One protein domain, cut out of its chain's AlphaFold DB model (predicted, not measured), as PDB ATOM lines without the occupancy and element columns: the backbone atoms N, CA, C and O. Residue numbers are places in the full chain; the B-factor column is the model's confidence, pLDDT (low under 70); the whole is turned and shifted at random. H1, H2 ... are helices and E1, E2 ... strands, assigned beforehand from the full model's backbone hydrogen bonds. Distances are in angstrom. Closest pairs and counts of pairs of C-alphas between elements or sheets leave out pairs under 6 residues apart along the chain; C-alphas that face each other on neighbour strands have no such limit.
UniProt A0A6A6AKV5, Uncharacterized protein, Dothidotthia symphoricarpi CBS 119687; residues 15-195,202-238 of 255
ATOM      1  N   MET A  15     100.464 -92.971 -51.521       90.38
ATOM      2  CA  MET A  15     101.536 -91.996 -51.389       90.38
ATOM      3  C   MET A  15     101.000 -90.651 -50.909       90.38
ATOM      4  O   MET A  15     100.025 -90.119 -51.442       90.38
ATOM      5  N   THR A  16     101.706 -90.069 -49.945       90.12
ATOM      6  CA  THR A  16     101.507 -88.690 -49.503       90.12
ATOM      7  C   THR A  16     102.787 -87.911 -49.755       90.12
ATOM      8  O   THR A  16     103.858 -88.289 -49.285       90.12
ATOM      9  N   LEU A  17     102.672 -86.820 -50.503       89.06
ATOM     10  CA  LEU A  17     103.759 -85.922 -50.855       89.06
ATOM     11  C   LEU A  17     103.528 -84.572 -50.195       89.06
ATOM     12  O   LEU A  17     102.479 -83.954 -50.373       89.06
ATOM     13  N   ARG A  18     104.538 -84.108 -49.460       88.06
ATOM     14  CA  ARG A  18     104.564 -82.772 -48.879       88.06
ATOM     15  C   ARG A  18     105.842 -82.059 -49.289       88.06
ATOM     16  O   ARG A  18     106.934 -82.531 -48.984       88.06
ATOM     17  N   GLY A  19     105.697 -80.933 -49.971       82.19
ATOM     18  CA  GLY A  19     106.807 -80.084 -50.394       82.19
ATOM     19  C   GLY A  19     106.637 -78.652 -49.904       82.19
ATOM     20  O   GLY A  19     105.539 -78.226 -49.572       82.19
ATOM     21  N   ILE A  20     107.729 -77.894 -49.869       77.00
ATOM     22  CA  ILE A  20     107.646 -76.424 -49.792       77.00
ATOM     23  C   ILE A  20     107.225 -75.875 -51.162       77.00
ATOM     24  O   ILE A  20     106.356 -75.013 -51.263       77.00
ATOM     25  N   ASP A  21     107.823 -76.445 -52.204       77.88
ATOM     26  CA  ASP A  21     107.585 -76.161 -53.612       77.88
ATOM     27  C   ASP A  21     107.087 -77.447 -54.280       77.88
ATOM     28  O   ASP A  21     107.511 -78.550 -53.904       77.88
ATOM     29  N   ILE A  22     106.197 -77.305 -55.257       75.50
ATOM     30  CA  ILE A  22     105.725 -78.406 -56.085       75.50
ATOM     31  C   ILE A  22     106.876 -79.025 -56.898       75.50
ATOM     32  O   ILE A  22     106.875 -80.226 -57.150       75.50
ATOM     33  N   ASP A  23     107.930 -78.267 -57.202       78.12
ATOM     34  CA  ASP A  23     109.113 -78.808 -57.876       78.12
ATOM     35  C   ASP A  23     109.871 -79.832 -57.018       78.12
ATOM     36  O   ASP A  23     110.442 -80.797 -57.535       78.12
ATOM     37  N   ASN A  24     109.821 -79.695 -55.689       78.56
ATOM     38  CA  ASN A  24     110.519 -80.601 -54.774       78.56
ATOM     39  C   ASN A  24     109.885 -81.996 -54.710       78.56
ATOM     40  O   ASN A  24     110.548 -82.951 -54.306       78.56
ATOM     41  N   ILE A  25     108.612 -82.130 -55.095       78.19
ATOM     42  CA  ILE A  25     107.923 -83.427 -55.105       78.19
ATOM     43  C   ILE A  25     108.088 -84.159 -56.445       78.19
ATOM     44  O   ILE A  25     107.939 -85.380 -56.492       78.19
ATOM     45  N   LEU A  26     108.454 -83.451 -57.521       77.12
ATOM     46  CA  LEU A  26     108.572 -84.006 -58.874       77.12
ATOM     47  C   LEU A  26     109.508 -85.218 -58.986       77.12
ATOM     48  O   LEU A  26     109.103 -86.193 -59.624       77.12
ATOM     49  N   PRO A  27     110.704 -85.241 -58.360       81.00
ATOM     50  CA  PRO A  27     111.596 -86.395 -58.467       81.00
ATOM     51  C   PRO A  27     111.001 -87.675 -57.871       81.00
ATOM     52  O   PRO A  27     111.357 -88.771 -58.293       81.00
ATOM     53  N   ILE A  28     110.090 -87.551 -56.898       78.31
ATOM     54  CA  ILE A  28     109.411 -88.691 -56.264       78.31
ATOM     55  C   ILE A  28     108.289 -89.210 -57.172       78.31
ATOM     56  O   ILE A  28     108.036 -90.409 -57.258       78.31
ATOM     57  N   ILE A  29     107.648 -88.304 -57.903       75.38
ATOM     58  CA  ILE A  29     106.615 -88.631 -58.883       75.38
ATOM     59  C   ILE A  29     107.231 -89.311 -60.129       75.38
ATOM     60  O   ILE A  29     106.547 -90.039 -60.838       75.38
ATOM     61  N   ASP A  30     108.529 -89.143 -60.395       76.19
ATOM     62  CA  ASP A  30     109.207 -89.796 -61.525       76.19
ATOM     63  C   ASP A  30     109.537 -91.290 -61.288       76.19
ATOM     64  O   ASP A  30     109.986 -91.977 -62.212       76.19
ATOM     65  N   PHE A  31     109.275 -91.841 -60.094       77.50
ATOM     66  CA  PHE A  31     109.349 -93.289 -59.875       77.50
ATOM     67  C   PHE A  31     108.223 -94.025 -60.623       77.50
ATOM     68  O   PHE A  31     107.089 -93.555 -60.718       77.50
ATOM     69  N   ASN A  32     108.519 -95.218 -61.154       71.25
ATOM     70  CA  ASN A  32     107.518 -96.046 -61.833       71.25
ATOM     71  C   ASN A  32     106.571 -96.694 -60.807       71.25
ATOM     72  O   ASN A  32     106.830 -97.795 -60.323       71.25
ATOM     73  N   LEU A  33     105.495 -95.986 -60.468       81.50
ATOM     74  CA  LEU A  33     104.478 -96.404 -59.501       81.50
ATOM     75  C   LEU A  33     103.191 -96.805 -60.227       81.50
ATOM     76  O   LEU A  33     102.144 -96.188 -60.058       81.50
ATOM     77  N   SER A  34     103.274 -97.836 -61.069       81.12
ATOM     78  CA  SER A  34     102.139 -98.299 -61.883       81.12
ATOM     79  C   SER A  34     100.928 -98.762 -61.067       81.12
ATOM     80  O   SER A  34      99.822 -98.813 -61.595       81.12
ATOM     81  N   ASP A  35     101.145 -99.106 -59.797       87.69
ATOM     82  CA  ASP A  35     100.111 -99.590 -58.879       87.69
ATOM     83  C   ASP A  35      99.586 -98.488 -57.936       87.69
ATOM     84  O   ASP A  35      98.803 -98.778 -57.035       87.69
ATOM     85  N   LEU A  36      99.995 -97.225 -58.125       92.31
ATOM     86  CA  LEU A  36      99.566 -96.124 -57.265       92.31
ATOM     87  C   LEU A  36      98.060 -95.869 -57.426       92.31
ATOM     88  O   LEU A  36      97.604 -95.432 -58.487       92.31
ATOM     89  N   ALA A  37      97.302 -96.127 -56.363       94.81
ATOM     90  CA  ALA A  37      95.855 -95.942 -56.298       94.81
ATOM     91  C   ALA A  37      95.466 -94.655 -55.559       94.81
ATOM     92  O   ALA A  37      94.463 -94.030 -55.906       94.81
ATOM     93  N   THR A  38      96.264 -94.239 -54.578       95.31
ATOM     94  CA  THR A  38      96.000 -93.072 -53.737       95.31
ATOM     95  C   THR A  38      97.187 -92.126 -53.765       95.31
ATOM     96  O   THR A  38      98.305 -92.508 -53.416       95.31
ATOM     97  N   LEU A  39      96.924 -90.868 -54.117       94.06
ATOM     98  CA  LEU A  39      97.920 -89.807 -54.108       94.06
ATOM     99  C   LEU A  39      97.397 -88.560 -53.397       94.06
ATOM    100  O   LEU A  39      96.433 -87.920 -53.824       94.06
ATOM    101  N   HIS A  40      98.073 -88.182 -52.320       93.31
ATOM    102  CA  HIS A  40      97.837 -86.934 -51.613       93.31
ATOM    103  C   HIS A  40      99.008 -85.989 -51.830       93.31
ATOM    104  O   HIS A  40     100.145 -86.355 -51.551       93.31
ATOM    105  N   ILE A  41      98.744 -84.778 -52.316       90.94
ATOM    106  CA  ILE A  41      99.778 -83.785 -52.589       90.94
ATOM    107  C   ILE A  41      99.487 -82.513 -51.814       90.94
ATOM    108  O   ILE A  41      98.387 -81.958 -51.863       90.94
ATOM    109  N   THR A  42     100.503 -82.041 -51.104       89.12
ATOM    110  CA  THR A  42     100.484 -80.779 -50.375       89.12
ATOM    111  C   THR A  42     101.752 -79.986 -50.645       89.12
ATOM    112  O   THR A  42     102.855 -80.526 -50.571       89.12
ATOM    113  N   TRP A  43     101.603 -78.701 -50.946       88.38
ATOM    114  CA  TRP A  43     102.722 -77.786 -51.169       88.38
ATOM    115  C   TRP A  43     102.445 -76.417 -50.547       88.38
ATOM    116  O   TRP A  43     101.317 -76.182 -50.133       88.38
ATOM    117  N   THR A  44     103.437 -75.530 -50.434       82.62
ATOM    118  CA  THR A  44     103.256 -74.226 -49.763       82.62
ATOM    119  C   THR A  44     103.123 -73.055 -50.738       82.62
ATOM    120  O   THR A  44     102.481 -72.059 -50.441       82.62
ATOM    121  N   TYR A  45     103.731 -73.119 -51.919       73.94
ATOM    122  CA  TYR A  45     103.706 -71.980 -52.841       73.94
ATOM    123  C   TYR A  45     103.573 -72.424 -54.290       73.94
ATOM    124  O   TYR A  45     104.122 -73.450 -54.679       73.94
ATOM    125  N   GLY A  46     102.880 -71.617 -55.091       73.62
ATOM    126  CA  GLY A  46     102.785 -71.817 -56.535       73.62
ATOM    127  C   GLY A  46     101.533 -72.565 -56.984       73.62
ATOM    128  O   GLY A  46     100.765 -73.104 -56.183       73.62
ATOM    129  N   LEU A  47     101.284 -72.497 -58.291       76.00
ATOM    130  CA  LEU A  47     100.163 -73.172 -58.939       76.00
ATOM    131  C   LEU A  47     100.543 -74.623 -59.192       76.00
ATOM    132  O   LEU A  47     101.724 -74.968 -59.205       76.00
ATOM    133  N   LEU A  48      99.549 -75.469 -59.454       80.00
ATOM    134  CA  LEU A  48      99.857 -76.751 -60.064       80.00
ATOM    135  C   LEU A  48     100.425 -76.507 -61.469       80.00
ATOM    136  O   LEU A  48      99.696 -76.140 -62.392       80.00
ATOM    137  N   GLU A  49     101.734 -76.677 -61.606       80.44
ATOM    138  CA  GLU A  49     102.450 -76.454 -62.856       80.44
ATOM    139  C   GLU A  49     102.202 -77.577 -63.884       80.44
ATOM    140  O   GLU A  49     101.866 -78.718 -63.549       80.44
ATOM    141  N   GLU A  50     102.388 -77.259 -65.169       83.19
ATOM    142  CA  GLU A  50     102.155 -78.194 -66.285       83.19
ATOM    143  C   GLU A  50     103.028 -79.456 -66.201       83.19
ATOM    144  O   GLU A  50     102.588 -80.553 -66.542       83.19
ATOM    145  N   ASN A  51     104.248 -79.325 -65.681       82.44
ATOM    146  CA  ASN A  51     105.183 -80.429 -65.457       82.44
ATOM    147  C   ASN A  51     104.685 -81.433 -64.388       82.44
ATOM    148  O   ASN A  51     105.046 -82.614 -64.436       82.44
ATOM    149  N   VAL A  52     103.874 -80.995 -63.421       84.44
ATOM    150  CA  VAL A  52     103.248 -81.851 -62.403       84.44
ATOM    151  C   VAL A  52     102.042 -82.545 -63.012       84.44
ATOM    152  O   VAL A  52     101.894 -83.757 -62.855       84.44
ATOM    153  N   LEU A  53     101.220 -81.802 -63.763       87.69
ATOM    154  CA  LEU A  53     100.078 -82.353 -64.494       87.69
ATOM    155  C   LEU A  53     100.512 -83.489 -65.419       87.69
ATOM    156  O   LEU A  53      99.993 -84.590 -65.288       87.69
ATOM    157  N   GLU A  54     101.525 -83.272 -66.261       88.06
ATOM    158  CA  GLU A  54     102.084 -84.295 -67.161       88.06
ATOM    159  C   GLU A  54     102.462 -85.599 -66.455       88.06
ATOM    160  O   GLU A  54     102.385 -86.686 -67.031       88.06
ATOM    161  N   ARG A  55     102.899 -85.510 -65.200       86.56
ATOM    162  CA  ARG A  55     103.252 -86.689 -64.417       86.56
ATOM    163  C   ARG A  55     102.041 -87.329 -63.759       86.56
ATOM    164  O   ARG A  55     101.945 -88.551 -63.779       86.56
ATOM    165  N   LEU A  56     101.106 -86.536 -63.238       89.00
ATOM    166  CA  LEU A  56      99.822 -87.037 -62.739       89.00
ATOM    167  C   LEU A  56      99.070 -87.815 -63.823       89.00
ATOM    168  O   LEU A  56      98.494 -88.860 -63.534       89.00
ATOM    169  N   GLU A  57      99.157 -87.376 -65.080       91.06
ATOM    170  CA  GLU A  57      98.572 -88.086 -66.221       91.06
ATOM    171  C   GLU A  57      99.098 -89.519 -66.377       91.06
ATOM    172  O   GLU A  57      98.349 -90.398 -66.802       91.06
ATOM    173  N   ARG A  58     100.353 -89.788 -65.990       89.44
ATOM    174  CA  ARG A  58     100.940 -91.139 -66.044       89.44
ATOM    175  C   ARG A  58     100.286 -92.088 -65.041       89.44
ATOM    176  O   ARG A  58     100.165 -93.275 -65.330       89.44
ATOM    177  N   PHE A  59      99.861 -91.563 -63.892       89.69
ATOM    178  CA  PHE A  59      99.161 -92.314 -62.845       89.69
ATOM    179  C   PHE A  59      97.644 -92.305 -63.023       89.69
ATOM    180  O   PHE A  59      96.948 -93.115 -62.421       89.69
ATOM    181  N   GLY A  60      97.112 -91.412 -63.860       92.25
ATOM    182  CA  GLY A  60      95.675 -91.229 -64.053       92.25
ATOM    183  C   GLY A  60      94.874 -92.526 -64.245       92.25
ATOM    184  O   GLY A  60      93.832 -92.669 -63.602       92.25
ATOM    185  N   PRO A  61      95.345 -93.511 -65.038       93.50
ATOM    186  CA  PRO A  61      94.630 -94.774 -65.212       93.50
ATOM    187  C   PRO A  61      94.516 -95.651 -63.952       93.50
ATOM    188  O   PRO A  61      93.594 -96.463 -63.880       93.50
ATOM    189  N   SER A  62      95.439 -95.532 -62.990       94.19
ATOM    190  CA  SER A  62      95.459 -96.334 -61.754       94.19
ATOM    191  C   SER A  62      94.884 -95.591 -60.544       94.19
ATOM    192  O   SER A  62      94.390 -96.235 -59.614       94.19
ATOM    193  N   LEU A  63      94.904 -94.254 -60.560       95.75
ATOM    194  CA  LEU A  63      94.456 -93.427 -59.443       95.75
ATOM    195  C   LEU A  63      92.946 -93.538 -59.195       95.75
ATOM    196  O   LEU A  63      92.113 -93.287 -60.066       95.75
ATOM    197  N   ARG A  64      92.607 -93.846 -57.942       97.44
ATOM    198  CA  ARG A  64      91.252 -93.842 -57.373       97.44
ATOM    199  C   ARG A  64      91.044 -92.669 -56.424       97.44
ATOM    200  O   ARG A  64      89.949 -92.105 -56.417       97.44
ATOM    201  N   THR A  65      92.082 -92.293 -55.681       97.56
ATOM    202  CA  THR A  65      92.094 -91.111 -54.819       97.56
ATOM    203  C   THR A  65      93.137 -90.125 -55.309       97.56
ATOM    204  O   THR A  65      94.313 -90.467 -55.438       97.56
ATOM    205  N   LEU A  66      92.726 -88.874 -55.491       96.31
ATOM    206  CA  LEU A  66      93.645 -87.757 -55.660       96.31
ATOM    207  C   LEU A  66      93.240 -86.610 -54.743       96.31
ATOM    208  O   LEU A  66      92.084 -86.183 -54.753       96.31
ATOM    209  N   THR A  67      94.193 -86.081 -53.977       94.81
ATOM    210  CA  THR A  67      93.991 -84.827 -53.244       94.81
ATOM    211  C   THR A  67      95.082 -83.817 -53.527       94.81
ATOM    212  O   THR A  67      96.258 -84.171 -53.539       94.81
ATOM    213  N   LEU A  68      94.682 -82.566 -53.733       92.69
ATOM    214  CA  LEU A  68      95.564 -81.447 -54.038       92.69
ATOM    215  C   LEU A  68      95.273 -80.298 -53.071       92.69
ATOM    216  O   LEU A  68      94.126 -79.863 -52.944       92.69
ATOM    217  N   HIS A  69      96.296 -79.813 -52.378       89.31
ATOM    218  CA  HIS A  69      96.139 -78.760 -51.382       89.31
ATOM    219  C   HIS A  69      97.373 -77.862 -51.316       89.31
ATOM    220  O   HIS A  69      98.497 -78.358 -51.350       89.31
ATOM    221  N   THR A  70      97.162 -76.554 -51.181       86.94
ATOM    222  CA  THR A  70      98.246 -75.583 -51.035       86.94
ATOM    223  C   THR A  70      98.134 -74.871 -49.686       86.94
ATOM    224  O   THR A  70      97.073 -74.378 -49.313       86.94
ATOM    225  N   LEU A  71      99.227 -74.862 -48.931       81.31
ATOM    226  CA  LEU A  71      99.350 -74.271 -47.601       81.31
ATOM    227  C   LEU A  71      99.870 -72.841 -47.708       81.31
ATOM    228  O   LEU A  71     100.710 -72.570 -48.543       81.31
ATOM    229  N   GLY A  72      99.480 -71.938 -46.809       69.62
ATOM    230  CA  GLY A  72     100.172 -70.648 -46.659       69.62
ATOM    231  C   GLY A  72      99.983 -69.649 -47.807       69.62
ATOM    232  O   GLY A  72     100.658 -68.620 -47.829       69.62
ATOM    233  N   VAL A  73      99.061 -69.917 -48.733       68.50
ATOM    234  CA  VAL A  73      98.648 -68.959 -49.761       68.50
ATOM    235  C   VAL A  73      97.313 -68.336 -49.373       68.50
ATOM    236  O   VAL A  73      96.423 -69.036 -48.895       68.50
ATOM    237  N   ASP A  74      97.165 -67.031 -49.607       70.00
ATOM    238  CA  ASP A  74      95.898 -66.328 -49.414       70.00
ATOM    239  C   ASP A  74      94.811 -66.906 -50.352       70.00
ATOM    240  O   ASP A  74      94.887 -66.727 -51.579       70.00
ATOM    241  N   PRO A  75      93.784 -67.595 -49.817       63.88
ATOM    242  CA  PRO A  75      92.720 -68.171 -50.629       63.88
ATOM    243  C   PRO A  75      91.863 -67.128 -51.333       63.88
ATOM    244  O   PRO A  75      91.184 -67.488 -52.295       63.88
ATOM    245  N   ALA A  76      91.854 -65.868 -50.888       63.28
ATOM    246  CA  ALA A  76      91.104 -64.816 -51.565       63.28
ATOM    247  C   ALA A  76      91.635 -64.572 -52.986       63.28
ATOM    248  O   ALA A  76      90.895 -64.141 -53.864       63.28
ATOM    249  N   ILE A  77      92.910 -64.881 -53.234       64.62
ATOM    250  CA  ILE A  77      93.595 -64.518 -54.478       64.62
ATOM    251  C   ILE A  77      93.928 -65.763 -55.310       64.62
ATOM    252  O   ILE A  77      93.996 -65.692 -56.541       64.62
ATOM    253  N   PHE A  78      94.115 -66.921 -54.671       67.31
ATOM    254  CA  PHE A  78      94.827 -68.025 -55.302       67.31
ATOM    255  C   PHE A  78      93.964 -69.234 -55.664       67.31
ATOM    256  O   PHE A  78      93.346 -69.865 -54.810       67.31
ATOM    257  N   ASP A  79      93.962 -69.588 -56.954       74.06
ATOM    258  CA  ASP A  79      93.427 -70.877 -57.414       74.06
ATOM    259  C   ASP A  79      94.492 -71.927 -57.233       74.06
ATOM    260  O   ASP A  79      95.631 -71.678 -57.590       74.06
ATOM    261  N   VAL A  80      94.127 -73.127 -56.818       73.94
ATOM    262  CA  VAL A  80      95.079 -74.240 -56.898       73.94
ATOM    263  C   VAL A  80      95.288 -74.668 -58.347       73.94
ATOM    264  O   VAL A  80      96.356 -75.166 -58.706       73.94
ATOM    265  N   MET A  81      94.270 -74.476 -59.192       85.69
ATOM    266  CA  MET A  81      94.254 -75.034 -60.534       85.69
ATOM    267  C   MET A  81      93.408 -74.210 -61.502       85.69
ATOM    268  O   MET A  81      92.235 -73.937 -61.255       85.69
ATOM    269  N   HIS A  82      93.974 -73.883 -62.663       88.44
ATOM    270  CA  HIS A  82      93.195 -73.328 -63.766       88.44
ATOM    271  C   HIS A  82      92.188 -74.352 -64.309       88.44
ATOM    272  O   HIS A  82      92.447 -75.553 -64.323       88.44
ATOM    273  N   VAL A  83      91.053 -73.882 -64.836       90.38
ATOM    274  CA  VAL A  83      90.005 -74.766 -65.386       90.38
ATOM    275  C   VAL A  83      90.523 -75.690 -66.497       90.38
ATOM    276  O   VAL A  83      90.105 -76.839 -66.589       90.38
ATOM    277  N   THR A  84      91.476 -75.224 -67.309       91.94
ATOM    278  CA  THR A  84      92.123 -76.016 -68.367       91.94
ATOM    279  C   THR A  84      92.977 -77.146 -67.797       91.94
ATOM    280  O   THR A  84      92.940 -78.263 -68.305       91.94
ATOM    281  N   SER A  85      93.702 -76.875 -66.715       92.44
ATOM    282  CA  SER A  85      94.486 -77.867 -65.981       92.44
ATOM    283  C   SER A  85      93.577 -78.900 -65.306       92.44
ATOM    284  O   SER A  85      93.875 -80.092 -65.339       92.44
ATOM    285  N   LEU A  86      92.425 -78.467 -64.776       94.19
ATOM    286  CA  LEU A  86      91.423 -79.362 -64.196       94.19
ATOM    287  C   LEU A  86      90.780 -80.267 -65.250       94.19
ATOM    288  O   LEU A  86      90.640 -81.464 -65.014       94.19
ATOM    289  N   GLU A  87      90.428 -79.720 -66.416       95.88
ATOM    290  CA  GLU A  87      89.947 -80.486 -67.577       95.88
ATOM    291  C   GLU A  87      90.944 -81.581 -67.952       95.88
ATOM    292  O   GLU A  87      90.578 -82.756 -68.009       95.88
ATOM    293  N   ARG A  88      92.211 -81.204 -68.136       95.56
ATOM    294  CA  ARG A  88      93.299 -82.113 -68.499       95.56
ATOM    295  C   ARG A  88      93.479 -83.228 -67.461       95.56
ATOM    296  O   ARG A  88      93.474 -84.408 -67.808       95.56
ATOM    297  N   LEU A  89      93.525 -82.868 -66.178       95.81
ATOM    298  CA  LEU A  89      93.617 -83.824 -65.075       95.81
ATOM    299  C   LEU A  89      92.439 -84.809 -65.062       95.81
ATOM    300  O   LEU A  89      92.647 -86.016 -64.942       95.81
ATOM    301  N   CYS A  90      91.207 -84.313 -65.208       97.06
ATOM    302  CA  CYS A  90      90.006 -85.148 -65.173       97.06
ATOM    303  C   CYS A  90      89.909 -86.089 -66.381       97.06
ATOM    304  O   CYS A  90      89.406 -87.204 -66.254       97.06
ATOM    305  N   GLN A  91      90.404 -85.664 -67.546       96.69
ATOM    306  CA  GLN A  91      90.492 -86.511 -68.735       96.69
ATOM    307  C   GLN A  91      91.523 -87.633 -68.575       96.69
ATOM    308  O   GLN A  91      91.318 -88.725 -69.102       96.69
ATOM    309  N   ALA A  92      92.612 -87.394 -67.843       96.19
ATOM    310  CA  ALA A  92      93.625 -88.414 -67.599       96.19
ATOM    311  C   ALA A  92      93.251 -89.368 -66.455       96.19
ATOM    312  O   ALA A  92      93.501 -90.571 -66.537       96.19
ATOM    313  N   CYS A  93      92.608 -88.857 -65.404       96.62
ATOM    314  CA  CYS A  93      92.305 -89.596 -64.177       96.62
ATOM    315  C   CYS A  93      90.850 -90.091 -64.132       96.62
ATOM    316  O   CYS A  93      90.139 -89.906 -63.147       96.62
ATOM    317  N   THR A  94      90.372 -90.717 -65.210       96.88
ATOM    318  CA  THR A  94      88.945 -91.089 -65.362       96.88
ATOM    319  C   THR A  94      88.427 -92.100 -64.332       96.88
ATOM    320  O   THR A  94      87.216 -92.200 -64.138       96.88
ATOM    321  N   GLN A  95      89.330 -92.826 -63.663       96.94
ATOM    322  CA  GLN A  95      89.023 -93.837 -62.645       96.94
ATOM    323  C   GLN A  95      88.901 -93.264 -61.223       96.94
ATOM    324  O   GLN A  95      88.656 -94.023 -60.280       96.94
ATOM    325  N   LEU A  96      89.048 -91.942 -61.050       98.12
ATOM    326  CA  LEU A  96      88.929 -91.315 -59.737       98.12
ATOM    327  C   LEU A  96      87.547 -91.559 -59.131       98.12
ATOM    328  O   LEU A  96      86.510 -91.248 -59.715       98.12
ATOM    329  N   GLN A  97      87.564 -92.073 -57.906       98.56
ATOM    330  CA  GLN A  97      86.401 -92.278 -57.050       98.56
ATOM    331  C   GLN A  97      86.337 -91.208 -55.963       98.56
ATOM    332  O   GLN A  97      85.248 -90.802 -55.550       98.56
ATOM    333  N   PHE A  98      87.498 -90.721 -55.533       98.38
ATOM    334  CA  PHE A  98      87.647 -89.756 -54.460       98.38
ATOM    335  C   PHE A  98      88.549 -88.627 -54.941       98.38
ATOM    336  O   PHE A  98      89.725 -88.832 -55.241       98.38
ATOM    337  N   PHE A  99      87.992 -87.426 -55.049       97.94
ATOM    338  CA  PHE A  99      88.750 -86.271 -55.508       97.94
ATOM    339  C   PHE A  99      88.626 -85.140 -54.505       97.94
ATOM    340  O   PHE A  99      87.520 -84.729 -54.160       97.94
ATOM    341  N   GLY A 100      89.762 -84.653 -54.026       95.88
ATOM    342  CA  GLY A 100      89.833 -83.496 -53.154       95.88
ATOM    343  C   GLY A 100      90.684 -82.406 -53.774       95.88
ATOM    344  O   GLY A 100      91.825 -82.651 -54.150       95.88
ATOM    345  N   TYR A 101      90.175 -81.188 -53.844       93.44
ATOM    346  CA  TYR A 101      91.006 -80.053 -54.213       93.44
ATOM    347  C   TYR A 101      90.557 -78.802 -53.479       93.44
ATOM    348  O   TYR A 101      89.423 -78.695 -53.006       93.44
ATOM    349  N   GLN A 102      91.484 -77.872 -53.331       90.62
ATOM    350  CA  GLN A 102      91.205 -76.609 -52.678       90.62
ATOM    351  C   GLN A 102      90.557 -75.612 -53.636       90.62
ATOM    352  O   GLN A 102      90.981 -75.463 -54.781       90.62
ATOM    353  N   ILE A 103      89.527 -74.933 -53.137       88.81
ATOM    354  CA  ILE A 103      88.809 -73.867 -53.842       88.81
ATOM    355  C   ILE A 103      89.263 -72.492 -53.342       88.81
ATOM    356  O   ILE A 103      89.875 -72.381 -52.277       88.81
ATOM    357  N   LYS A 104      88.950 -71.443 -54.105       84.94
ATOM    358  CA  LYS A 104      89.218 -70.054 -53.712       84.94
ATOM    359  C   LYS A 104      88.239 -69.586 -52.640       84.94
ATOM    360  O   LYS A 104      87.108 -70.061 -52.571       84.94
ATOM    361  N   GLY A 105      88.637 -68.568 -51.885       78.81
ATOM    362  CA  GLY A 105      87.770 -67.849 -50.953       78.81
ATOM    363  C   GLY A 105      86.498 -67.339 -51.626       78.81
ATOM    364  O   GLY A 105      85.387 -67.604 -51.164       78.81
ATOM    365  N   ASP A 106      86.666 -66.701 -52.783       80.69
ATOM    366  CA  ASP A 106      85.563 -66.141 -53.559       80.69
ATOM    367  C   ASP A 106      84.588 -67.210 -54.074       80.69
ATOM    368  O   ASP A 106      83.418 -66.906 -54.292       80.69
ATOM    369  N   ASP A 107      84.999 -68.473 -54.218       85.31
ATOM    370  CA  ASP A 107      84.115 -69.542 -54.712       85.31
ATOM    371  C   ASP A 107      82.914 -69.791 -53.783       85.31
ATOM    372  O   ASP A 107      81.872 -70.283 -54.227       85.31
ATOM    373  N   LEU A 108      83.019 -69.392 -52.512       82.81
ATOM    374  CA  LEU A 108      81.921 -69.456 -51.552       82.81
ATOM    375  C   LEU A 108      80.908 -68.317 -51.681       82.81
ATOM    376  O   LEU A 108      79.777 -68.468 -51.209       82.81
ATOM    377  N   ALA A 109      81.257 -67.200 -52.321       82.56
ATOM    378  CA  ALA A 109      80.354 -66.064 -52.450       82.56
ATOM    379  C   ALA A 109      79.073 -66.487 -53.197       82.56
ATOM    380  O   ALA A 109      79.162 -67.001 -54.316       82.56
ATOM    381  N   PRO A 110      77.860 -66.253 -52.650       84.19
ATOM    382  CA  PRO A 110      76.615 -66.692 -53.283       84.19
ATOM    383  C   PRO A 110      76.442 -66.247 -54.736       84.19
ATOM    384  O   PRO A 110      75.832 -66.964 -55.532       84.19
ATOM    385  N   SER A 111      77.001 -65.099 -55.123       83.31
ATOM    386  CA  SER A 111      77.010 -64.616 -56.509       83.31
ATOM    387  C   SER A 111      77.634 -65.607 -57.498       83.31
ATOM    388  O   SER A 111      77.195 -65.662 -58.649       83.31
ATOM    389  N   ASN A 112      78.586 -66.428 -57.046       83.31
ATOM    390  CA  ASN A 112      79.361 -67.340 -57.886       83.31
ATOM    391  C   ASN A 112      78.658 -68.679 -58.155       83.31
ATOM    392  O   ASN A 112      79.060 -69.404 -59.064       83.31
ATOM    393  N   TRP A 113      77.573 -68.981 -57.431       86.88
ATOM    394  CA  TRP A 113      76.804 -70.227 -57.580       86.88
ATOM    395  C   TRP A 113      75.270 -70.059 -57.554       86.88
ATOM    396  O   TRP A 113      74.542 -71.042 -57.704       86.88
ATOM    397  N   THR A 114      74.746 -68.835 -57.394       80.00
ATOM    398  CA  THR A 114      73.300 -68.525 -57.514       80.00
ATOM    399  C   THR A 114      72.946 -67.551 -58.645       80.00
ATOM    400  O   THR A 114      71.764 -67.370 -58.945       80.00
ATOM    401  N   GLY A 115      73.941 -66.895 -59.250       70.94
ATOM    402  CA  GLY A 115      73.758 -65.785 -60.189       70.94
ATOM    403  C   GLY A 115      73.688 -66.182 -61.668       70.94
ATOM    404  O   GLY A 115      73.677 -67.349 -62.036       70.94
ATOM    405  N   ARG A 116      73.657 -65.183 -62.563       62.62
ATOM    406  CA  ARG A 116      73.760 -65.418 -64.021       62.62
ATOM    407  C   ARG A 116      75.181 -65.756 -64.484       62.62
ATOM    408  O   ARG A 116      75.316 -66.334 -65.555       62.62
ATOM    409  N   GLY A 117      76.199 -65.385 -63.702       67.25
ATOM    410  CA  GLY A 117      77.603 -65.674 -64.002       67.25
ATOM    411  C   GLY A 117      77.984 -67.125 -63.716       67.25
ATOM    412  O   GLY A 117      78.653 -67.731 -64.540       67.25
ATOM    413  N   ASN A 118      77.508 -67.693 -62.593       78.25
ATOM    414  CA  ASN A 118      77.772 -69.075 -62.152       78.25
ATOM    415  C   ASN A 118      79.220 -69.537 -62.396       78.25
ATOM    416  O   ASN A 118      79.456 -70.680 -62.783       78.25
ATOM    417  N   GLU A 119      80.183 -68.634 -62.200       84.62
ATOM    418  CA  GLU A 119      81.567 -68.823 -62.640       84.62
ATOM    419  C   GLU A 119      82.213 -70.021 -61.943       84.62
ATOM    420  O   GLU A 119      82.904 -70.814 -62.582       84.62
ATOM    421  N   PHE A 120      81.911 -70.218 -60.655       90.12
ATOM    422  CA  PHE A 120      82.361 -71.395 -59.923       90.12
ATOM    423  C   PHE A 120      81.725 -72.682 -60.460       90.12
ATOM    424  O   PHE A 120      82.428 -73.655 -60.711       90.12
ATOM    425  N   LEU A 121      80.405 -72.702 -60.677       92.56
ATOM    426  CA  LEU A 121      79.732 -73.907 -61.171       92.56
ATOM    427  C   LEU A 121      80.226 -74.292 -62.573       92.56
ATOM    428  O   LEU A 121      80.485 -75.465 -62.817       92.56
ATOM    429  N   ALA A 122      80.448 -73.317 -63.457       91.50
ATOM    430  CA  ALA A 122      81.033 -73.556 -64.775       91.50
ATOM    431  C   ALA A 122      82.463 -74.124 -64.688       91.50
ATOM    432  O   ALA A 122      82.844 -74.965 -65.501       91.50
ATOM    433  N   ARG A 123      83.251 -73.741 -63.671       91.75
ATOM    434  CA  ARG A 123      84.571 -74.349 -63.407       91.75
ATOM    435  C   ARG A 123      84.496 -75.825 -63.015       91.75
ATOM    436  O   ARG A 123      85.524 -76.493 -63.079       91.75
ATOM    437  N   LEU A 124      83.328 -76.344 -62.628       95.19
ATOM    438  CA  LEU A 124      83.148 -77.764 -62.322       95.19
ATOM    439  C   LEU A 124      82.960 -78.623 -63.574       95.19
ATOM    440  O   LEU A 124      83.093 -79.839 -63.466       95.19
ATOM    441  N   ASP A 125      82.686 -78.040 -64.749       96.25
ATOM    442  CA  ASP A 125      82.454 -78.767 -66.009       96.25
ATOM    443  C   ASP A 125      83.470 -79.886 -66.303       96.25
ATOM    444  O   ASP A 125      83.036 -80.972 -66.704       96.25
ATOM    445  N   PRO A 126      84.783 -79.704 -66.061       97.56
ATOM    446  CA  PRO A 126      85.778 -80.774 -66.122       97.56
ATOM    447  C   PRO A 126      85.431 -82.078 -65.410       97.56
ATOM    448  O   PRO A 126      85.742 -83.165 -65.906       97.56
ATOM    449  N   LEU A 127      84.732 -82.009 -64.276       98.00
ATOM    450  CA  LEU A 127      84.374 -83.187 -63.491       98.00
ATOM    451  C   LEU A 127      83.454 -84.140 -64.268       98.00
ATOM    452  O   LEU A 127      83.365 -85.316 -63.923       98.00
ATOM    453  N   LYS A 128      82.823 -83.698 -65.369       97.88
ATOM    454  CA  LYS A 128      82.004 -84.557 -66.242       97.88
ATOM    455  C   LYS A 128      82.747 -85.799 -66.749       97.88
ATOM    456  O   LYS A 128      82.072 -86.775 -67.090       97.88
ATOM    457  N   HIS A 129      84.080 -85.769 -66.808       97.94
ATOM    458  CA  HIS A 129      84.926 -86.898 -67.225       97.94
ATOM    459  C   HIS A 129      85.094 -87.962 -66.137       97.94
ATOM    460  O   HIS A 129      85.346 -89.124 -66.447       97.94
ATOM    461  N   LEU A 130      84.876 -87.605 -64.872       98.19
ATOM    462  CA  LEU A 130      85.022 -88.498 -63.725       98.19
ATOM    463  C   LEU A 130      83.715 -89.257 -63.466       98.19
ATOM    464  O   LEU A 130      82.965 -88.964 -62.531       98.19
ATOM    465  N   LYS A 131      83.390 -90.220 -64.335       97.88
ATOM    466  CA  LYS A 131      82.123 -90.974 -64.247       97.88
ATOM    467  C   LYS A 131      82.022 -91.843 -62.994       97.88
ATOM    468  O   LYS A 131      80.909 -92.080 -62.519       97.88
ATOM    469  N   ASP A 132      83.166 -92.253 -62.452       98.19
ATOM    470  CA  ASP A 132      83.256 -93.056 -61.239       98.19
ATOM    471  C   ASP A 132      83.407 -92.253 -59.944       98.19
ATOM    472  O   ASP A 132      83.429 -92.862 -58.873       98.19
ATOM    473  N   LEU A 133      83.415 -90.914 -60.014       98.69
ATOM    474  CA  LEU A 133      83.541 -90.057 -58.837       98.69
ATOM    475  C   LEU A 133      82.377 -90.285 -57.867       98.69
ATOM    476  O   LEU A 133      81.210 -90.169 -58.246       98.69
ATOM    477  N   ARG A 134      82.704 -90.578 -56.606       98.50
ATOM    478  CA  ARG A 134      81.764 -90.903 -55.522       98.50
ATOM    479  C   ARG A 134      81.771 -89.871 -54.408       98.50
ATOM    480  O   ARG A 134      80.694 -89.531 -53.921       98.50
ATOM    481  N   ILE A 135      82.947 -89.367 -54.028       98.50
ATOM    482  CA  ILE A 135      83.099 -88.310 -53.020       98.50
ATOM    483  C   ILE A 135      83.955 -87.180 -53.589       98.50
ATOM    484  O   ILE A 135      85.061 -87.415 -54.077       98.50
ATOM    485  N   LEU A 136      83.437 -85.958 -53.489       98.12
ATOM    486  CA  LEU A 136      84.145 -84.728 -53.835       98.12
ATOM    487  C   LEU A 136      84.467 -83.944 -52.562       98.12
ATOM    488  O   LEU A 136      83.580 -83.704 -51.747       98.12
ATOM    489  N   HIS A 137      85.713 -83.528 -52.376       97.12
ATOM    490  CA  HIS A 137      86.135 -82.746 -51.216       97.12
ATOM    491  C   HIS A 137      86.638 -81.374 -51.644       97.12
ATOM    492  O   HIS A 137      87.708 -81.249 -52.232       97.12
ATOM    493  N   PHE A 138      85.881 -80.337 -51.300       94.69
ATOM    494  CA  PHE A 138      86.344 -78.962 -51.420       94.69
ATOM    495  C   PHE A 138      87.095 -78.566 -50.157       94.69
ATOM    496  O   PHE A 138      86.505 -78.393 -49.086       94.69
ATOM    497  N   ARG A 139      88.414 -78.457 -50.283       89.75
ATOM    498  CA  ARG A 139      89.274 -77.969 -49.207       89.75
ATOM    499  C   ARG A 139      89.227 -76.447 -49.189       89.75
ATOM    500  O   ARG A 139      89.181 -75.804 -50.236       89.75
ATOM    501  N   PHE A 140      89.248 -75.893 -47.991       84.06
ATOM    502  CA  PHE A 140      89.292 -74.458 -47.775       84.06
ATOM    503  C   PHE A 140      90.414 -74.200 -46.773       84.06
ATOM    504  O   PHE A 140      90.378 -74.832 -45.715       84.06
ATOM    505  N   PRO A 141      91.428 -73.391 -47.113       75.94
ATOM    506  CA  PRO A 141      92.621 -73.301 -46.287       75.94
ATOM    507  C   PRO A 141      92.379 -72.458 -45.033       75.94
ATOM    508  O   PRO A 141      91.408 -71.692 -44.965       75.94
ATOM    509  N   LYS A 142      93.292 -72.567 -44.062       76.00
ATOM    510  CA  LYS A 142      93.345 -71.637 -42.925       76.00
ATOM    511  C   LYS A 142      93.536 -70.209 -43.411       76.00
ATOM    512  O   LYS A 142      94.342 -69.919 -44.294       76.00
ATOM    513  N   LEU A 143      92.805 -69.317 -42.775       71.31
ATOM    514  CA  LEU A 143      92.842 -67.890 -42.994       71.31
ATOM    515  C   LEU A 143      93.399 -67.191 -41.758       71.31
ATOM    516  O   LEU A 143      93.099 -67.593 -40.642       71.31
ATOM    517  N   ILE A 144      94.169 -66.122 -41.955       65.75
ATOM    518  CA  ILE A 144      94.635 -65.257 -40.855       65.75
ATOM    519  C   ILE A 144      93.506 -64.326 -40.379       65.75
ATOM    520  O   ILE A 144      93.541 -63.826 -39.262       65.75
ATOM    521  N   GLU A 145      92.499 -64.095 -41.222       64.81
ATOM    522  CA  GLU A 145      91.318 -63.297 -40.902       64.81
ATOM    523  C   GLU A 145      90.077 -63.956 -41.509       64.81
ATOM    524  O   GLU A 145      90.150 -64.501 -42.613       64.81
ATOM    525  N   PRO A 146      88.917 -63.921 -40.837       63.53
ATOM    526  CA  PRO A 146      87.707 -64.492 -41.402       63.53
ATOM    527  C   PRO A 146      87.366 -63.796 -42.734       63.53
ATOM    528  O   PRO A 146      87.583 -62.591 -42.881       63.53
ATOM    529  N   PRO A 147      86.857 -64.540 -43.731       62.53
ATOM    530  CA  PRO A 147      86.668 -64.001 -45.069       62.53
ATOM    531  C   PRO A 147      85.700 -62.816 -45.038       62.53
ATOM    532  O   PRO A 147      84.674 -62.853 -44.361       62.53
ATOM    533  N   ALA A 148      85.995 -61.777 -45.823       57.53
ATOM    534  CA  ALA A 148      85.161 -60.574 -45.918       57.53
ATOM    535  C   ALA A 148      83.757 -60.840 -46.507       57.53
ATOM    536  O   ALA A 148      82.887 -59.969 -46.464       57.53
ATOM    537  N   TYR A 149      83.538 -62.027 -47.084       52.91
ATOM    538  CA  TYR A 149      82.303 -62.409 -47.757       52.91
ATOM    539  C   TYR A 149      81.421 -63.293 -46.876       52.91
ATOM    540  O   TYR A 149      81.804 -64.383 -46.454       52.91
ATOM    541  N   GLY A 150      80.192 -62.818 -46.677       50.56
ATOM    542  CA  GLY A 150      79.221 -63.392 -45.759       50.56
ATOM    543  C   GLY A 150      79.296 -62.700 -44.405       50.56
ATOM    544  O   GLY A 150      80.369 -62.421 -43.887       50.56
ATOM    545  N   ASP A 151      78.141 -62.488 -43.784       46.59
ATOM    546  CA  ASP A 151      78.012 -62.032 -42.389       46.59
ATOM    547  C   ASP A 151      78.617 -63.052 -41.380       46.59
ATOM    548  O   ASP A 151      78.459 -62.921 -40.172       46.59
ATOM    549  N   ALA A 152      79.322 -64.084 -41.875       47.50
ATOM    550  CA  ALA A 152      79.968 -65.180 -41.156       47.50
ATOM    551  C   ALA A 152      80.937 -64.706 -40.063       47.50
ATOM    552  O   ALA A 152      81.149 -65.426 -39.095       47.50
ATOM    553  N   THR A 153      81.491 -63.497 -40.185       46.25
ATOM    554  CA  THR A 153      82.381 -62.903 -39.176       46.25
ATOM    555  C   THR A 153      81.630 -62.449 -37.914       46.25
ATOM    556  O   THR A 153      82.229 -62.381 -36.843       46.25
ATOM    557  N   ASN A 154      80.315 -62.209 -38.012       46.81
ATOM    558  CA  ASN A 154      79.418 -61.871 -36.897       46.81
ATOM    559  C   ASN A 154      78.494 -63.026 -36.481       46.81
ATOM    560  O   ASN A 154      77.735 -62.906 -35.517       46.81
ATOM    561  N   ASN A 155      78.537 -64.132 -37.215       54.84
ATOM    562  CA  ASN A 155      77.502 -65.148 -37.215       54.84
ATOM    563  C   ASN A 155      78.007 -66.461 -36.605       54.84
ATOM    564  O   ASN A 155      79.164 -66.851 -36.758       54.84
ATOM    565  N   GLY A 156      77.139 -67.142 -35.862       60.47
ATOM    566  CA  GLY A 156      77.518 -68.331 -35.101       60.47
ATOM    567  C   GLY A 156      77.820 -69.542 -35.999       60.47
ATOM    568  O   GLY A 156      77.527 -69.531 -37.194       60.47
ATOM    569  N   PRO A 157      78.318 -70.655 -35.428       69.25
ATOM    570  CA  PRO A 157      78.602 -71.892 -36.171       69.25
ATOM    571  C   PRO A 157      77.449 -72.383 -37.065       69.25
ATOM    572  O   PRO A 157      77.681 -72.936 -38.136       69.25
ATOM    573  N   ASN A 158      76.201 -72.138 -36.650       72.12
ATOM    574  CA  ASN A 158      75.002 -72.518 -37.398       72.12
ATOM    575  C   ASN A 158      74.888 -71.813 -38.758       72.12
ATOM    576  O   ASN A 158      74.407 -72.415 -39.718       72.12
ATOM    577  N   ASP A 159      75.334 -70.565 -38.852       78.31
ATOM    578  CA  ASP A 159      75.240 -69.781 -40.082       78.31
ATOM    579  C   ASP A 159      76.281 -70.246 -41.107       78.31
ATOM    580  O   ASP A 159      75.985 -70.345 -42.297       78.31
ATOM    581  N   ILE A 160      77.472 -70.634 -40.637       80.31
ATOM    582  CA  ILE A 160      78.498 -71.278 -41.467       80.31
ATOM    583  C   ILE A 160      77.954 -72.590 -42.034       80.31
ATOM    584  O   ILE A 160      78.018 -72.816 -43.243       80.31
ATOM    585  N   THR A 161      77.379 -73.445 -41.184       85.75
ATOM    586  CA  THR A 161      76.774 -74.709 -41.625       85.75
ATOM    587  C   THR A 161      75.679 -74.478 -42.664       85.75
ATOM    588  O   THR A 161      75.630 -75.188 -43.671       85.75
ATOM    589  N   TRP A 162      74.820 -73.479 -42.451       88.00
ATOM    590  CA  TRP A 162      73.757 -73.123 -43.385       88.00
ATOM    591  C   TRP A 162      74.298 -72.680 -44.749       88.00
ATOM    592  O   TRP A 162      73.857 -73.197 -45.779       88.00
ATOM    593  N   GLU A 163      75.277 -71.774 -44.780       88.00
ATOM    594  CA  GLU A 163      75.886 -71.303 -46.030       88.00
ATOM    595  C   GLU A 163      76.594 -72.433 -46.785       88.00
ATOM    596  O   GLU A 163      76.359 -72.628 -47.981       88.00
ATOM    597  N   VAL A 164      77.370 -73.264 -46.084       91.38
ATOM    598  CA  VAL A 164      78.036 -74.424 -46.693       91.38
ATOM    599  C   VAL A 164      77.009 -75.430 -47.227       91.38
ATOM    600  O   VAL A 164      77.201 -76.000 -48.304       91.38
ATOM    601  N   GLN A 165      75.877 -75.626 -46.545       94.31
ATOM    602  CA  GLN A 165      74.804 -76.480 -47.054       94.31
ATOM    603  C   GLN A 165      74.145 -75.890 -48.309       94.31
ATOM    604  O   GLN A 165      73.806 -76.633 -49.236       94.31
ATOM    605  N   ARG A 166      73.952 -74.567 -48.389       93.56
ATOM    606  CA  ARG A 166      73.440 -73.911 -49.606       93.56
ATOM    607  C   ARG A 166      74.405 -74.070 -50.780       93.56
ATOM    608  O   ARG A 166      73.954 -74.418 -51.872       93.56
ATOM    609  N   PHE A 167      75.700 -73.896 -50.538       94.12
ATOM    610  CA  PHE A 167      76.754 -74.169 -51.513       94.12
ATOM    611  C   PHE A 167      76.714 -75.634 -51.986       94.12
ATOM    612  O   PHE A 167      76.622 -75.898 -53.186       94.12
ATOM    613  N   ALA A 168      76.648 -76.595 -51.059       97.00
ATOM    614  CA  ALA A 168      76.537 -78.024 -51.367       97.00
ATOM    615  C   ALA A 168      75.299 -78.356 -52.217       97.00
ATOM    616  O   ALA A 168      75.374 -79.120 -53.181       97.00
ATOM    617  N   ASN A 169      74.152 -77.752 -51.889       96.62
ATOM    618  CA  ASN A 169      72.929 -77.874 -52.678       96.62
ATOM    619  C   ASN A 169      73.128 -77.372 -54.113       96.62
ATOM    620  O   ASN A 169      72.649 -78.010 -55.050       96.62
ATOM    621  N   ALA A 170      73.803 -76.235 -54.295       95.75
ATOM    622  CA  ALA A 170      74.060 -75.672 -55.615       95.75
ATOM    623  C   ALA A 170      74.964 -76.582 -56.454       95.75
ATOM    624  O   ALA A 170      74.617 -76.878 -57.597       95.75
ATOM    625  N   VAL A 171      76.044 -77.103 -55.862       97.00
ATOM    626  CA  VAL A 171      76.942 -78.068 -56.516       97.00
ATOM    627  C   VAL A 171      76.186 -79.324 -56.932       97.00
ATOM    628  O   VAL A 171      76.181 -79.670 -58.112       97.00
ATOM    629  N   PHE A 172      75.489 -79.989 -56.004       97.81
ATOM    630  CA  PHE A 172      74.780 -81.223 -56.338       97.81
ATOM    631  C   PHE A 172      73.702 -81.011 -57.401       97.81
ATOM    632  O   PHE A 172      73.573 -81.843 -58.294       97.81
ATOM    633  N   ARG A 173      72.946 -79.907 -57.343       95.81
ATOM    634  CA  ARG A 173      71.938 -79.582 -58.366       95.81
ATOM    635  C   ARG A 173      72.565 -79.305 -59.722       95.81
ATOM    636  O   ARG A 173      71.999 -79.719 -60.727       95.81
ATOM    637  N   TYR A 174      73.692 -78.595 -59.757       95.94
ATOM    638  CA  TYR A 174      74.416 -78.331 -60.994       95.94
ATOM    639  C   TYR A 174      74.890 -79.637 -61.629       95.94
ATOM    640  O   TYR A 174      74.546 -79.926 -62.771       95.94
ATOM    641  N   MET A 175      75.588 -80.471 -60.857       96.69
ATOM    642  CA  MET A 175      76.110 -81.743 -61.351       96.69
ATOM    643  C   MET A 175      74.992 -82.689 -61.799       96.69
ATOM    644  O   MET A 175      75.109 -83.310 -62.849       96.69
ATOM    645  N   ASP A 176      73.888 -82.756 -61.051       96.50
ATOM    646  CA  ASP A 176      72.729 -83.582 -61.402       96.50
ATOM    647  C   ASP A 176      72.036 -83.104 -62.682       96.50
ATOM    648  O   ASP A 176      71.810 -83.888 -63.594       96.50
ATOM    649  N   LYS A 177      71.781 -81.796 -62.803       95.25
ATOM    650  CA  LYS A 177      71.149 -81.197 -63.988       95.25
ATOM    651  C   LYS A 177      71.964 -81.410 -65.270       95.25
ATOM    652  O   LYS A 177      71.390 -81.412 -66.356       95.25
ATOM    653  N   HIS A 178      73.284 -81.513 -65.146       95.69
ATOM    654  CA  HIS A 178      74.217 -81.652 -66.262       95.69
ATOM    655  C   HIS A 178      74.718 -83.099 -66.457       95.69
ATOM    656  O   HIS A 178      75.662 -83.312 -67.219       95.69
ATOM    657  N   ASP A 179      74.114 -84.090 -65.785       96.31
ATOM    658  CA  ASP A 179      74.491 -85.513 -65.858       96.31
ATOM    659  C   ASP A 179      75.994 -85.770 -65.586       96.31
ATOM    660  O   ASP A 179      76.662 -86.624 -66.191       96.31
ATOM    661  N   MET A 180      76.557 -84.997 -64.658       97.19
ATOM    662  CA  MET A 180      77.954 -85.079 -64.243       97.19
ATOM    663  C   MET A 180      78.098 -86.022 -63.052       97.19
ATOM    664  O   MET A 180      77.305 -85.972 -62.115       97.19
ATOM    665  N   CYS A 181      79.141 -86.859 -63.076       97.94
ATOM    666  CA  CYS A 181      79.479 -87.789 -61.993       97.94
ATOM    667  C   CYS A 181      78.248 -88.562 -61.469       97.94
ATOM    668  O   CYS A 181      77.840 -88.373 -60.322       97.94
ATOM    669  N   PRO A 182      77.629 -89.444 -62.276       97.25
ATOM    670  CA  PRO A 182      76.385 -90.126 -61.902       97.25
ATOM    671  C   PRO A 182      76.507 -90.985 -60.632       97.25
ATOM    672  O   PRO A 182      75.500 -91.326 -60.014       97.25
ATOM    673  N   ARG A 183      77.736 -91.334 -60.229       98.12
ATOM    674  CA  ARG A 183      78.037 -92.094 -59.011       98.12
ATOM    675  C   ARG A 183      78.349 -91.217 -57.798       98.12
ATOM    676  O   ARG A 183      78.657 -91.776 -56.749       98.12
ATOM    677  N   LEU A 184      78.247 -89.891 -57.908       98.44
ATOM    678  CA  LEU A 184      78.527 -88.970 -56.811       98.44
ATOM    679  C   LEU A 184      77.494 -89.159 -55.699       98.44
ATOM    680  O   LEU A 184      76.300 -88.903 -55.875       98.44
ATOM    681  N   LYS A 185      77.973 -89.599 -54.539       98.19
ATOM    682  CA  LYS A 185      77.168 -89.891 -53.353       98.19
ATOM    683  C   LYS A 185      77.326 -88.847 -52.262       98.19
ATOM    684  O   LYS A 185      76.394 -88.656 -51.485       98.19
ATOM    685  N   GLY A 186      78.480 -88.193 -52.173       98.00
ATOM    686  CA  GLY A 186      78.765 -87.286 -51.070       98.00
ATOM    687  C   GLY A 186      79.741 -86.173 -51.410       98.00
ATOM    688  O   GLY A 186      80.466 -86.224 -52.402       98.00
ATOM    689  N   MET A 187      79.733 -85.158 -50.555       98.00
ATOM    690  CA  MET A 187      80.616 -84.009 -50.627       98.00
ATOM    691  C   MET A 187      81.178 -83.712 -49.239       98.00
ATOM    692  O   MET A 187      80.447 -83.741 -48.249       98.00
ATOM    693  N   ILE A 188      82.467 -83.414 -49.167       96.69
ATOM    694  CA  ILE A 188      83.133 -82.932 -47.959       96.69
ATOM    695  C   ILE A 188      83.518 -81.476 -48.208       96.69
ATOM    696  O   ILE A 188      83.946 -81.119 -49.306       96.69
ATOM    697  N   PHE A 189      83.356 -80.632 -47.200       94.19
ATOM    698  CA  PHE A 189      83.732 -79.228 -47.252       94.19
ATOM    699  C   PHE A 189      84.607 -78.866 -46.054       94.19
ATOM    700  O   PHE A 189      84.288 -79.283 -44.943       94.19
ATOM    701  N   GLY A 190      85.652 -78.065 -46.266       89.56
ATOM    702  CA  GLY A 190      86.528 -77.559 -45.202       89.56
ATOM    703  C   GLY A 190      87.601 -78.559 -44.759       89.56
ATOM    704  O   GLY A 190      87.873 -79.544 -45.454       89.56
ATOM    705  N   THR A 191      88.219 -78.303 -43.607       83.00
ATOM    706  CA  THR A 191      89.306 -79.116 -43.027       83.00
ATOM    707  C   THR A 191      88.965 -79.564 -41.602       83.00
ATOM    708  O   THR A 191      88.018 -79.076 -40.973       83.00
ATOM    709  N   HIS A 192      89.656 -80.591 -41.104       78.69
ATOM    710  CA  HIS A 192      89.523 -81.019 -39.715       78.69
ATOM    711  C   HIS A 192      90.313 -80.050 -38.836       78.69
ATOM    712  O   HIS A 192      91.518 -80.163 -38.641       78.69
ATOM    713  N   TRP A 193      89.599 -79.093 -38.261       67.81
ATOM    714  CA  TRP A 193      90.186 -78.132 -37.348       67.81
ATOM    715  C   TRP A 193      89.888 -78.493 -35.898       67.81
ATOM    716  O   TRP A 193      88.731 -78.564 -35.477       67.81
ATOM    717  N   ASN A 194      90.950 -78.639 -35.113       59.94
ATOM    718  CA  ASN A 194      90.887 -78.578 -33.661       59.94
ATOM    719  C   ASN A 194      91.424 -77.207 -33.255       59.94
ATOM    720  O   ASN A 194      92.619 -76.963 -33.405       59.94
ATOM    721  N   ALA A 195      90.563 -76.314 -32.762       56.09
ATOM    722  CA  ALA A 195      91.014 -75.011 -32.287       56.09
ATOM    723  C   ALA A 195      91.967 -75.238 -31.119       56.09
ATOM    724  O   ALA A 195      91.545 -75.718 -30.063       56.09
ATOM    725  N   GLU A 202      93.463 -67.088 -36.272       67.06
ATOM    726  CA  GLU A 202      93.279 -68.007 -37.396       67.06
ATOM    727  C   GLU A 202      91.813 -68.471 -37.523       67.06
ATOM    728  O   GLU A 202      91.158 -68.851 -36.547       67.06
ATOM    729  N   TRP A 203      91.300 -68.486 -38.750       70.19
ATOM    730  CA  TRP A 203      89.947 -68.900 -39.102       70.19
ATOM    731  C   TRP A 203      89.966 -70.065 -40.093       70.19
ATOM    732  O   TRP A 203      90.776 -70.104 -41.016       70.19
ATOM    733  N   CYS A 204      89.024 -70.995 -39.966       74.56
ATOM    734  CA  CYS A 204      88.761 -71.992 -41.001       74.56
ATOM    735  C   CYS A 204      87.275 -72.296 -41.119       74.56
ATOM    736  O   CYS A 204      86.470 -72.001 -40.231       74.56
ATOM    737  N   TYR A 205      86.933 -72.990 -42.199       80.31
ATOM    738  CA  TYR A 205      85.660 -73.680 -42.279       80.31
ATOM    739  C   TYR A 205      85.803 -75.075 -41.669       80.31
ATOM    740  O   TYR A 205      86.561 -75.891 -42.207       80.31
ATOM    741  N   PRO A 206      85.053 -75.387 -40.594       84.62
ATOM    742  CA  PRO A 206      85.097 -76.717 -40.022       84.62
ATOM    743  C   PRO A 206      84.590 -77.732 -41.045       84.62
ATOM    744  O   PRO A 206      83.777 -77.421 -41.924       84.62
ATOM    745  N   ARG A 207      85.067 -78.969 -40.918       90.44
ATOM    746  CA  ARG A 207      84.676 -80.054 -41.810       90.44
ATOM    747  C   ARG A 207      83.172 -80.324 -41.746       90.44
ATOM    748  O   ARG A 207      82.660 -80.777 -40.724       90.44
ATOM    749  N   HIS A 208      82.496 -80.150 -42.876       93.62
ATOM    750  CA  HIS A 208      81.108 -80.552 -43.076       93.62
ATOM    751  C   HIS A 208      81.036 -81.693 -44.089       93.62
ATOM    752  O   HIS A 208      81.713 -81.668 -45.118       93.62
ATOM    753  N   CYS A 209      80.199 -82.691 -43.816       96.94
ATOM    754  CA  CYS A 209      79.974 -83.816 -44.715       96.94
ATOM    755  C   CYS A 209      78.518 -83.825 -45.169       96.94
ATOM    756  O   CYS A 209      77.605 -83.732 -44.353       96.94
ATOM    757  N   PHE A 210      78.300 -83.975 -46.469       98.12
ATOM    758  CA  PHE A 210      76.976 -84.008 -47.067       98.12
ATOM    759  C   PHE A 210      76.802 -85.266 -47.901       98.12
ATOM    760  O   PHE A 210      77.696 -85.645 -48.653       98.12
ATOM    761  N   VAL A 211      75.627 -85.880 -47.815       98.25
ATOM    762  CA  VAL A 211      75.205 -86.960 -48.714       98.25
ATOM    763  C   VAL A 211      74.186 -86.409 -49.706       98.25
ATOM    764  O   VAL A 211      73.326 -85.599 -49.344       98.25
ATOM    765  N   LYS A 212      74.289 -86.843 -50.964       98.12
ATOM    766  CA  LYS A 212      73.337 -86.524 -52.028       98.12
ATOM    767  C   LYS A 212      71.997 -87.192 -51.710       98.12
ATOM    768  O   LYS A 212      71.873 -88.414 -51.745       98.12
ATOM    769  N   GLY A 213      70.997 -86.382 -51.395       97.06
ATOM    770  CA  GLY A 213      69.618 -86.797 -51.164       97.06
ATOM    771  C   GLY A 213      68.677 -86.287 -52.251       97.06
ATOM    772  O   GLY A 213      69.043 -85.454 -53.079       97.06
ATOM    773  N   HIS A 214      67.438 -86.770 -52.216       96.62
ATOM    774  CA  HIS A 214      66.353 -86.283 -53.061       96.62
ATOM    775  C   HIS A 214      65.184 -85.872 -52.173       96.62
ATOM    776  O   HIS A 214      64.801 -86.610 -51.266       96.62
ATOM    777  N   GLN A 215      64.617 -84.704 -52.442       95.19
ATOM    778  CA  GLN A 215      63.427 -84.209 -51.768       95.19
ATOM    779  C   GLN A 215      62.335 -83.967 -52.802       95.19
ATOM    780  O   GLN A 215      62.574 -83.322 -53.823       95.19
ATOM    781  N   THR A 216      61.137 -84.470 -52.520       95.69
ATOM    782  CA  THR A 216      59.945 -84.217 -53.328       95.69
ATOM    783  C   THR A 216      59.116 -83.128 -52.662       95.69
ATOM    784  O   THR A 216      58.821 -83.209 -51.469       95.69
ATOM    785  N   ASP A 217      58.783 -82.078 -53.408       92.56
ATOM    786  CA  ASP A 217      57.952 -80.984 -52.905       92.56
ATOM    787  C   ASP A 217      56.443 -81.288 -53.001       92.56
ATOM    788  O   ASP A 217      56.019 -82.316 -53.531       92.56
ATOM    789  N   ALA A 218      55.606 -80.373 -52.501       93.94
ATOM    790  CA  ALA A 218      54.145 -80.515 -52.526       93.94
ATOM    791  C   ALA A 218      53.539 -80.559 -53.947       93.94
ATOM    792  O   ALA A 218      52.379 -80.929 -54.103       93.94
ATOM    793  N   LEU A 219      54.307 -80.187 -54.977       95.81
ATOM    794  CA  LEU A 219      53.919 -80.262 -56.388       95.81
ATOM    795  C   LEU A 219      54.466 -81.530 -57.066       95.81
ATOM    796  O   LEU A 219      54.449 -81.627 -58.292       95.81
ATOM    797  N   ASN A 220      54.950 -82.497 -56.277       93.06
ATOM    798  CA  ASN A 220      55.552 -83.746 -56.729       93.06
ATOM    799  C   ASN A 220      56.804 -83.554 -57.609       93.06
ATOM    800  O   ASN A 220      57.139 -84.415 -58.425       93.06
ATOM    801  N   ARG A 221      57.508 -82.424 -57.463       92.38
ATOM    802  CA  ARG A 221      58.794 -82.188 -58.129       92.38
ATOM    803  C   ARG A 221      59.906 -82.713 -57.235       92.38
ATOM    804  O   ARG A 221      59.996 -82.322 -56.073       92.38
ATOM    805  N   THR A 222      60.763 -83.564 -57.783       93.69
ATOM    806  CA  THR A 222      61.942 -84.071 -57.077       93.69
ATOM    807  C   THR A 222      63.140 -83.182 -57.374       93.69
ATOM    808  O   THR A 222      63.424 -82.884 -58.531       93.69
ATOM    809  N   MET A 223      63.844 -82.763 -56.328       94.50
ATOM    810  CA  MET A 223      65.095 -82.022 -56.437       94.50
ATOM    811  C   MET A 223      66.188 -82.671 -55.609       94.50
ATOM    812  O   MET A 223      65.929 -83.246 -54.550       94.50
ATOM    813  N   VAL A 224      67.422 -82.530 -56.079       96.31
ATOM    814  CA  VAL A 224      68.592 -82.942 -55.316       96.31
ATOM    815  C   VAL A 224      68.858 -81.956 -54.185       96.31
ATOM    816  O   VAL A 224      68.762 -80.732 -54.358       96.31
ATOM    817  N   VAL A 225      69.194 -82.515 -53.025       96.94
ATOM    818  CA  VAL A 225      69.546 -81.781 -51.812       96.94
ATOM    819  C   VAL A 225      70.788 -82.375 -51.150       96.94
ATOM    820  O   VAL A 225      71.035 -83.577 -51.215       96.94
ATOM    821  N   ALA A 226      71.567 -81.528 -50.492       97.94
ATOM    822  CA  ALA A 226      72.671 -81.898 -49.627       97.94
ATOM    823  C   ALA A 226      72.141 -82.153 -48.210       97.94
ATOM    824  O   ALA A 226      71.653 -81.233 -47.544       97.94
ATOM    825  N   VAL A 227      72.245 -83.396 -47.744       97.50
ATOM    826  CA  VAL A 227      71.878 -83.786 -46.378       97.50
ATOM    827  C   VAL A 227      73.135 -83.777 -45.522       97.50
ATOM    828  O   VAL A 227      74.041 -84.567 -45.776       97.50
ATOM    829  N   LEU A 228      73.199 -82.884 -44.531       96.94
ATOM    830  CA  LEU A 228      74.308 -82.837 -43.578       96.94
ATOM    831  C   LEU A 228      74.351 -84.140 -42.770       96.94
ATOM    832  O   LEU A 228      73.341 -84.558 -42.202       96.94
ATOM    833  N   VAL A 229      75.523 -84.761 -42.706       96.88
ATOM    834  CA  VAL A 229      75.766 -85.997 -41.962       96.88
ATOM    835  C   VAL A 229      77.050 -85.887 -41.139       96.88
ATOM    836  O   VAL A 229      77.961 -85.140 -41.497       96.88
ATOM    837  N   PRO A 230      77.172 -86.645 -40.042       94.94
ATOM    838  CA  PRO A 230      78.444 -86.776 -39.347       94.94
ATOM    839  C   PRO A 230      79.486 -87.527 -40.210       94.94
ATOM    840  O   PRO A 230      79.110 -88.396 -41.004       94.94
ATOM    841  N   PRO A 231      80.801 -87.281 -40.026       92.69
ATOM    842  CA  PRO A 231      81.854 -87.874 -40.862       92.69
ATOM    843  C   PRO A 231      81.837 -89.406 -40.942       92.69
ATOM    844  O   PRO A 231      82.125 -89.976 -41.993       92.69
ATOM    845  N   TYR A 232      81.450 -90.097 -39.863       94.25
ATOM    846  CA  TYR A 232      81.396 -91.563 -39.859       94.25
ATOM    847  C   TYR A 232      80.399 -92.129 -40.885       94.25
ATOM    848  O   TYR A 232      80.582 -93.254 -41.341       94.25
ATOM    849  N   MET A 233      79.361 -91.376 -41.271       96.69
ATOM    850  CA  MET A 233      78.401 -91.828 -42.283       96.69
ATOM    851  C   MET A 233      79.013 -91.867 -43.684       96.69
ATOM    852  O   MET A 233      78.658 -92.743 -44.465       96.69
ATOM    853  N   ILE A 234      79.966 -90.982 -43.996       95.81
ATOM    854  CA  ILE A 234      80.717 -91.058 -45.259       95.81
ATOM    855  C   ILE A 234      81.567 -92.330 -45.286       95.81
ATOM    856  O   ILE A 234      81.529 -93.046 -46.279       95.81
ATOM    857  N   ARG A 235      82.236 -92.673 -44.174       93.75
ATOM    858  CA  ARG A 235      82.991 -93.937 -44.050       93.75
ATOM    859  C   ARG A 235      82.101 -95.175 -44.181       93.75
ATOM    860  O   ARG A 235      82.530 -96.192 -44.699       93.75
ATOM    861  N   GLN A 236      80.854 -95.113 -43.716       95.88
ATOM    862  CA  GLN A 236      79.899 -96.208 -43.926       95.88
ATOM    863  C   GLN A 236      79.433 -96.301 -45.386       95.88
ATOM    864  O   GLN A 236      79.199 -97.398 -45.885       95.88
ATOM    865  N   LEU A 237      79.281 -95.158 -46.059       95.88
ATOM    866  CA  LEU A 237      78.808 -95.073 -47.439       95.88
ATOM    867  C   LEU A 237      79.879 -95.481 -48.462       95.88
ATOM    868  O   LEU A 237      79.555 -96.123 -49.463       95.88
ATOM    869  N   GLU A 238      81.128 -95.097 -48.205       96.50
ATOM    870  CA  GLU A 238      82.324 -95.397 -48.994       96.50
ATOM    871  C   GLU A 238      83.476 -95.785 -48.044       96.50
ATOM    872  O   GLU A 238      84.268 -94.924 -47.657       96.50
TER     873      GLU A 238
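This is residues 15 to 195 and 202 to 238 of the 255 residues of an uncharacterized protein of Dothidotthia symphoricarpi CBS 119687 (UniProt A0A6A6AKV5). One broad, twisted wall of eight strands runs through the domain: six parallel strands side by side, E1 to E6, then a long hairpin, E7 and E8, that reaches beyond them at one end. The long helix H8 packs on that end of the wall, H2, H3 and H7 stand in a row a little off the sheet farther along, and H9 lies over E6 and E7 on the other side from that row. The printed part has 218 residues with nine named helices and eight named strands, in the order E1 H1 E2 H2 E3 H3 E4 H4 H5 H6 H7 E5 H8 E6 E7 E8 H9; the class is mixed, helices and strands. The sheet is mixed and runs E1 E2 E3 E4 E5 E6 E7 E8. The whole is compact, with a radius of gyration of the C-alphas of 17.2 A and spans of 56 by 38 by 35 A.

Begin at the edge strand E1, residues 15 to 18; its parallel neighbour is E2, residues 38 to 43, with N 17 and O 40 2.8 A apart, within hydrogen-bond range. In that range you also find N 41 and O 67, 2.8 A, to parallel E3, residues 65 to 70; then N 68 and O 100, 2.9 A, to parallel E4, residues 98 to 102. Parallel E5, residues 135 to 139, follows with N 137 and O 99, 2.8 A, and parallel E6, residues 186 to 189, with N 188 and O 136, 2.8 A. E7, residues 208 to 216, is antiparallel to E6, with N 187 and O 210 2.8 A apart, and bends by 56 degrees at residue 212. It forms a hairpin with the edge strand E8, residues 222 to 229, where N 213 and O 225 are 2.8 A apart. Strand-helix-strand units, two parallel neighbour strands with helix between, have right-handed crossovers through H1, residues 26 to 29, H2, residues 50 to 59, H3, residues 83 to 92, and H8, residues 157 to 177. Another joins E4 to E5 through H4, residues 105 to 108, H5, residues 111 to 114, H6, residues 119 to 123, and H7, residues 125 to 129. H1 only grazes the sheet and only just touches H2, with 3 pairs of C-alphas within 8 A, the closest those of Leu 26 and Val 52, 6.7 A. H2 touches H3, the same way at a shallow tilt of 23 degrees; the closest C-alphas are those of Glu 57 and Ala 92, 5.1 A. H3 touches H7, closest at the C-alphas of Glu 87 and Pro 126, 4.4 A. H4 is close to H8 but not clearly touching, with C-alphas 108 and 167 closest at 7.0 A. H5 and H6 touch only at the corner, closest at C-alphas 112 and 120, 5.4 A. H8 touches H5 with residues 167 to 171 alone, closest at C-alphas 170 and 113, 6.4 A. H8 is on one face of the sheet, in two layers, helix and sheet; its closest C-alphas to E8 are those of Asn 169 and Ala 226, 5.1 A. H9, residues 231 to 237, is on the sheet at a height of 9.0 A, over E6 and, only just, with 3 C-alphas, over E7. Every O i to N i+4 pair is within hydrogen-bond range in H3, H6, H8 and H9, but 3 of 6 in H2 and 0 of 1 in H7, where 2 of 2 O i to N i+3 pairs are; H1, H4 and H5 are too short for such a pair.

Find C-alpha 15 at (101.536, -91.996, -51.389), where E1 begins. E2 and E3 measure 16.9 and 17.1 A from first to last C-alpha, H2 and H3 14.8 and 14.3 A. Find C-alpha 157 at (78.602, -71.892, -36.171); from there H8 runs 30.3 A. E7 measures 23.8 A and E8 20.6 A, and H9 ends at C-alpha 237, (78.808, -95.073, -47.439).

The C-alphas farthest apart are those of Pro 27 and Ala 218, 58.1 A. Residues 196 to 201 are not printed, and C-alphas 195 and 202 are 9.0 A apart across the cut. The links E3 to H3 and E5 to H8 are long. Mean pLDDT of the printed part is 86.3; 26 residues are under 70, among them 144 to 157.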